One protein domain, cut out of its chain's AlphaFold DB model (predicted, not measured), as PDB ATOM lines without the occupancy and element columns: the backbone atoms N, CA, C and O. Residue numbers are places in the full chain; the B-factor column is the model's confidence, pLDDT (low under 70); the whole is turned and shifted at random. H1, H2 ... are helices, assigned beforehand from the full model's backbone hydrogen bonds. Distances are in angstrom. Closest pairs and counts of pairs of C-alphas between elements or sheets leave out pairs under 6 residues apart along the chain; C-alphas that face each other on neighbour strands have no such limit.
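AT A GLANCE: This is residues 463 to 510 of the 537 residues of an uncharacterized protein of Candidatus Rickettsiella isopodorum (UniProt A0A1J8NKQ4). A short helix, H1, lies side by side with the first part of a much longer one, H2, both running the same way; the loop of residues 473 to 488 folds back between them. The far part of H2, residues 501 to 510, sticks out as a free arm and makes the length. The printed part has 48 residues with two named helices, H1 then H2, and no named strand: all helix. It is only just loose, close to compact, with a radius of gyration of the C-alphas of 11.8 A and spans of 37 by 17 by 14 A.

HOW THE PARTS SIT: H1, residues 464 to 472, and H2, residues 489 to 510, touch, H2 with residues 489 to 496 alone. Their closest C-alphas, of Asn 466 and Pro 489, are 5.9 A apart. They run the same way at a shallow tilt of 15 degrees. In H1 and H2 every O i to N i+4 pair is within hydrogen-bond range.

IN THESE COORDINATES: H1 begins at C-alpha 464 (-0.676, 21.939, 31.647) and measures 12.6 A from first to last C-alpha. H2 measures 31.9 A, ending at C-alpha 510 (1.076, 32.194, 66.268).

THE WHOLE: The C-alphas farthest apart, of Glu 463 and Leu 510, are 37.6 A apart. The printed part has no cut, and the link is long, 16 residues. Confidence is low, under 70, at residues 476 to 487 and 489.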
ATOM      1  N   GLU A 463       2.680  20.761  29.482       79.38
ATOM      2  CA  GLU A 463       2.868  22.077  30.114       79.38
ATOM      3  C   GLU A 463       1.714  22.428  31.066       79.38
ATOM      4  O   GLU A 463       1.917  23.101  32.077       79.38
ATOM      5  N   GLU A 464       0.531  21.857  30.819       80.19
ATOM      6  CA  GLU A 464      -0.676  21.939  31.647       80.19
ATOM      7  C   GLU A 464      -0.452  21.444  33.082       80.19
ATOM      8  O   GLU A 464      -1.224  21.767  33.988       80.19
ATOM      9  N   SER A 465       0.622  20.690  33.329       83.31
ATOM     10  CA  SER A 465       1.022  20.320  34.686       83.31
ATOM     11  C   SER A 465       1.253  21.535  35.590       83.31
ATOM     12  O   SER A 465       0.906  21.489  36.772       83.31
ATOM     13  N   ASN A 466       1.763  22.644  35.050       78.94
ATOM     14  CA  ASN A 466       1.998  23.873  35.811       78.94
ATOM     15  C   ASN A 466       0.682  24.530  36.240       78.94
ATOM     16  O   ASN A 466       0.565  25.011  37.369       78.94
ATOM     17  N   HIS A 467      -0.329  24.482  35.372       81.50
ATOM     18  CA  HIS A 467      -1.674  24.951  35.680       81.50
ATOM     19  C   HIS A 467      -2.290  24.158  36.844       81.50
ATOM     20  O   HIS A 467      -2.730  24.749  37.830       81.50
ATOM     21  N   TYR A 468      -2.245  22.820  36.795       84.31
ATOM     22  CA  TYR A 468      -2.765  21.991  37.890       84.31
ATOM     23  C   TYR A 468      -1.982  22.173  39.196       84.31
ATOM     24  O   TYR A 468      -2.583  22.168  40.270       84.31
ATOM     25  N   LEU A 469      -0.661  22.371  39.131       83.50
ATOM     26  CA  LEU A 469       0.159  22.668  40.308       83.50
ATOM     27  C   LEU A 469      -0.280  23.973  40.989       83.50
ATOM     28  O   LEU A 469      -0.464  23.996  42.208       83.50
ATOM     29  N   ALA A 470      -0.497  25.032  40.203       77.94
ATOM     30  CA  ALA A 470      -0.977  26.319  40.699       77.94
ATOM     31  C   ALA A 470      -2.370  26.199  41.345       77.94
ATOM     32  O   ALA A 470      -2.595  26.712  42.444       77.94
ATOM     33  N   GLU A 471      -3.282  25.448  40.720       80.19
ATOM     34  CA  GLU A 471      -4.611  25.175  41.275       80.19
ATOM     35  C   GLU A 471      -4.565  24.409  42.602       80.19
ATOM     36  O   GLU A 471      -5.295  24.746  43.535       80.19
ATOM     37  N   ILE A 472      -3.713  23.381  42.711       83.00
ATOM     38  CA  ILE A 472      -3.542  22.594  43.945       83.00
ATOM     39  C   ILE A 472      -2.979  23.467  45.075       83.00
ATOM     40  O   ILE A 472      -3.355  23.284  46.233       83.00
ATOM     41  N   ALA A 473      -2.111  24.426  44.744       77.75
ATOM     42  CA  ALA A 473      -1.563  25.407  45.679       77.75
ATOM     43  C   ALA A 473      -2.540  26.556  46.027       77.75
ATOM     44  O   ALA A 473      -2.194  27.464  46.792       77.75
ATOM     45  N   GLY A 474      -3.762  26.539  45.480       73.06
ATOM     46  CA  GLY A 474      -4.782  27.558  45.730       73.06
ATOM     47  C   GLY A 474      -4.388  28.935  45.193       73.06
ATOM     48  O   GLY A 474      -4.622  29.951  45.856       73.06
ATOM     49  N   LEU A 475      -3.703  28.976  44.050       76.00
ATOM     50  CA  LEU A 475      -3.343  30.213  43.364       76.00
ATOM     51  C   LEU A 475      -4.459  30.594  42.383       76.00
ATOM     52  O   LEU A 475      -4.945  29.752  41.630       76.00
ATOM     53  N   GLY A 476      -4.902  31.852  42.427       63.12
ATOM     54  CA  GLY A 476      -5.994  32.343  41.588       63.12
ATOM     55  C   GLY A 476      -5.495  32.847  40.234       63.12
ATOM     56  O   GLY A 476      -4.623  33.716  40.175       63.12
ATOM     57  N   PHE A 477      -6.085  32.351  39.148       63.34
ATOM     58  CA  PHE A 477      -5.860  32.891  37.803       63.34
ATOM     59  C   PHE A 477      -6.561  34.249  37.661       63.34
ATOM     60  O   PHE A 477      -7.667  34.433  38.169       63.34
ATOM     61  N   GLY A 478      -5.899  35.215  37.020       58.34
ATOM     62  CA  GLY A 478      -6.389  36.588  36.844       58.34
ATOM     63  C   GLY A 478      -5.823  37.606  37.844       58.34
ATOM     64  O   GLY A 478      -5.495  38.714  37.436       58.34
ATOM     65  N   ASN A 479      -5.639  37.235  39.120       56.03
ATOM     66  CA  ASN A 479      -5.062  38.127  40.146       56.03
ATOM     67  C   ASN A 479      -3.562  37.890  40.394       56.03
ATOM     68  O   ASN A 479      -2.841  38.835  40.699       56.03
ATOM     69  N   THR A 480      -3.103  36.638  40.298       59.56
ATOM     70  CA  THR A 480      -1.724  36.236  40.646       59.56
ATOM     71  C   THR A 480      -0.907  35.825  39.417       59.56
ATOM     72  O   THR A 480       0.297  36.052  39.368       59.56
ATOM     73  N   PHE A 481      -1.558  35.274  38.389       62.16
ATOM     74  CA  PHE A 481      -0.923  34.864  37.136       62.16
ATOM     75  C   PHE A 481      -1.731  35.319  35.915       62.16
ATOM     76  O   PHE A 481      -2.960  35.418  35.994       62.16
ATOM     77  N   SER A 482      -1.052  35.539  34.779       59.16
ATOM     78  CA  SER A 482      -1.701  35.646  33.463       59.16
ATOM     79  C   SER A 482      -2.396  34.324  33.102       59.16
ATOM     80  O   SER A 482      -2.016  33.264  33.597       59.16
ATOM     81  N   GLU A 483      -3.422  34.368  32.245       56.94
ATOM     82  CA  GLU A 483      -4.245  33.190  31.900       56.94
ATOM     83  C   GLU A 483      -3.435  32.003  31.339       56.94
ATOM     84  O   GLU A 483      -3.882  30.862  31.443       56.94
ATOM     85  N   ASN A 484      -2.225  32.239  30.819       61.62
ATOM     86  CA  ASN A 484      -1.365  31.208  30.240       61.62
ATOM     87  C   ASN A 484      -0.144  30.872  31.123       61.62
ATOM     88  O   ASN A 484       0.998  31.202  30.812       61.62
ATOM     89  N   VAL A 485      -0.394  30.204  32.250       68.56
ATOM     90  CA  VAL A 485       0.630  29.767  33.228       68.56
ATOM     91  C   VAL A 485       1.570  28.677  32.692       68.56
ATOM     92  O   VAL A 485       2.651  28.448  33.235       68.56
ATOM     93  N   ASN A 486       1.180  28.022  31.602       69.50
ATOM     94  CA  ASN A 486       1.897  26.892  31.019       69.50
ATOM     95  C   ASN A 486       3.285  27.282  30.475       69.50
ATOM     96  O   ASN A 486       4.219  26.492  30.585       69.50
ATOM     97  N   GLU A 487       3.453  28.528  30.014       67.44
ATOM     98  CA  GLU A 487       4.689  29.038  29.397       67.44
ATOM     99  C   GLU A 487       5.764  29.489  30.409       67.44
ATOM    100  O   GLU A 487       6.905  29.756  30.026       67.44
ATOM    101  N   ASN A 488       5.441  29.590  31.708       70.44
ATOM    102  CA  ASN A 488       6.383  30.069  32.729       70.44
ATOM    103  C   ASN A 488       6.304  29.269  34.051       70.44
ATOM    104  O   ASN A 488       5.815  29.776  35.066       70.44
ATOM    105  N   PRO A 489       6.838  28.031  34.085       69.75
ATOM    106  CA  PRO A 489       6.835  27.175  35.279       69.75
ATOM    107  C   PRO A 489       7.540  27.796  36.494       69.75
ATOM    108  O   PRO A 489       7.173  27.531  37.639       69.75
ATOM    109  N   ILE A 490       8.560  28.630  36.260       72.44
ATOM    110  CA  ILE A 490       9.358  29.255  37.324       72.44
ATOM    111  C   ILE A 490       8.506  30.240  38.130       72.44
ATOM    112  O   ILE A 490       8.632  30.293  39.353       72.44
ATOM    113  N   ALA A 491       7.599  30.970  37.474       71.81
ATOM    114  CA  ALA A 491       6.696  31.897  38.151       71.81
ATOM    115  C   ALA A 491       5.791  31.179  39.168       71.81
ATOM    116  O   ALA A 491       5.620  31.665  40.284       71.81
ATOM    117  N   VAL A 492       5.270  29.995  38.822       73.31
ATOM    118  CA  VAL A 492       4.442  29.184  39.736       73.31
ATOM    119  C   VAL A 492       5.234  28.771  40.973       73.31
ATOM    120  O   VAL A 492       4.744  28.889  42.094       73.31
ATOM    121  N   LEU A 493       6.474  28.315  40.785       75.31
ATOM    122  CA  LEU A 493       7.333  27.868  41.883       75.31
ATOM    123  C   LEU A 493       7.713  29.006  42.837       75.31
ATOM    124  O   LEU A 493       7.721  28.798  44.051       75.31
ATOM    125  N   LEU A 494       8.008  30.196  42.305       77.38
ATOM    126  CA  LEU A 494       8.345  31.373  43.111       77.38
ATOM    127  C   LEU A 494       7.167  31.822  43.982       77.38
ATOM    128  O   LEU A 494       7.350  32.075  45.170       77.38
ATOM    129  N   GLU A 495       5.957  31.843  43.429       75.81
ATOM    130  CA  GLU A 495       4.761  32.244  44.176       75.81
ATOM    131  C   GLU A 495       4.392  31.235  45.272       75.81
ATOM    132  O   GLU A 495       4.011  31.605  46.384       75.81
ATOM    133  N   ILE A 496       4.547  29.935  44.988       78.69
ATOM    134  CA  ILE A 496       4.386  28.881  45.998       78.69
ATOM    135  C   ILE A 496       5.403  29.075  47.127       78.69
ATOM    136  O   ILE A 496       5.037  28.967  48.300       78.69
ATOM    137  N   ALA A 497       6.663  29.366  46.791       78.25
ATOM    138  CA  ALA A 497       7.714  29.593  47.776       78.25
ATOM    139  C   ALA A 497       7.413  30.808  48.668       78.25
ATOM    140  O   ALA A 497       7.575  30.713  49.887       78.25
ATOM    141  N   GLU A 498       6.913  31.906  48.096       79.62
ATOM    142  CA  GLU A 498       6.559  33.107  48.860       79.62
ATOM    143  C   GLU A 498       5.361  32.857  49.788       79.62
ATOM    144  O   GLU A 498       5.436  33.150  50.983       79.62
ATOM    145  N   LYS A 499       4.294  32.200  49.307       77.44
ATOM    146  CA  LYS A 499       3.178  31.769  50.172       77.44
ATOM    147  C   LYS A 499       3.647  30.880  51.323       77.44
ATOM    148  O   LYS A 499       3.171  31.022  52.449       77.44
ATOM    149  N   TYR A 500       4.557  29.947  51.049       78.62
ATOM    150  CA  TYR A 500       5.074  29.034  52.064       78.62
ATOM    151  C   TYR A 500       5.909  29.771  53.116       78.62
ATOM    152  O   TYR A 500       5.777  29.500  54.309       78.62
ATOM    153  N   LYS A 501       6.714  30.748  52.691       82.44
ATOM    154  CA  LYS A 501       7.472  31.628  53.583       82.44
ATOM    155  C   LYS A 501       6.547  32.432  54.501       82.44
ATOM    156  O   LYS A 501       6.731  32.380  55.715       82.44
ATOM    157  N   VAL A 502       5.507  33.069  53.955       81.69
ATOM    158  CA  VAL A 502       4.501  33.801  54.748       81.69
ATOM    159  C   VAL A 502       3.814  32.877  55.760       81.69
ATOM    160  O   VAL A 502       3.709  33.215  56.936       81.69
ATOM    161  N   ALA A 503       3.419  31.668  55.350       76.38
ATOM    162  CA  ALA A 503       2.795  30.696  56.249       76.38
ATOM    163  C   ALA A 503       3.740  30.194  57.361       76.38
ATOM    164  O   ALA A 503       3.285  29.885  58.466       76.38
ATOM    165  N   ILE A 504       5.048  30.091  57.098       78.19
ATOM    166  CA  ILE A 504       6.060  29.779  58.121       78.19
ATOM    167  C   ILE A 504       6.176  30.932  59.120       78.19
ATOM    168  O   ILE A 504       6.172  30.689  60.328       78.19
ATOM    169  N   GLU A 505       6.268  32.167  58.629       82.12
ATOM    170  CA  GLU A 505       6.380  33.371  59.457       82.12
ATOM    171  C   GLU A 505       5.135  33.559  60.339       82.12
ATOM    172  O   GLU A 505       5.248  33.834  61.535       82.12
ATOM    173  N   GLU A 506       3.944  33.309  59.796       79.94
ATOM    174  CA  GLU A 506       2.680  33.377  60.532       79.94
ATOM    175  C   GLU A 506       2.538  32.247  61.561       79.94
ATOM    176  O   GLU A 506       2.162  32.501  62.703       79.94
ATOM    177  N   ASN A 507       2.943  31.014  61.231       75.44
ATOM    178  CA  ASN A 507       3.007  29.925  62.213       75.44
ATOM    179  C   ASN A 507       4.012  30.204  63.339       75.44
ATOM    180  O   ASN A 507       3.753  29.863  64.496       75.44
ATOM    181  N   ALA A 508       5.158  30.811  63.026       78.50
ATOM    182  CA  ALA A 508       6.141  31.214  64.027       78.50
ATOM    183  C   ALA A 508       5.570  32.297  64.954       78.50
ATOM    184  O   ALA A 508       5.735  32.221  66.174       78.50
ATOM    185  N   ARG A 509       4.824  33.254  64.392       80.12
ATOM    186  CA  ARG A 509       4.132  34.288  65.159       80.12
ATOM    187  C   ARG A 509       3.022  33.699  66.038       80.12
ATOM    188  O   ARG A 509       2.994  33.992  67.228       80.12
ATOM    189  N   LEU A 510       2.167  32.824  65.511       76.62
ATOM    190  CA  LEU A 510       1.076  32.194  66.268       76.62
ATOM    191  C   LEU A 510       1.591  31.308  67.411       76.62
ATOM    192  O   LEU A 510       1.020  31.320  68.499       76.62
TER     193      LEU A 510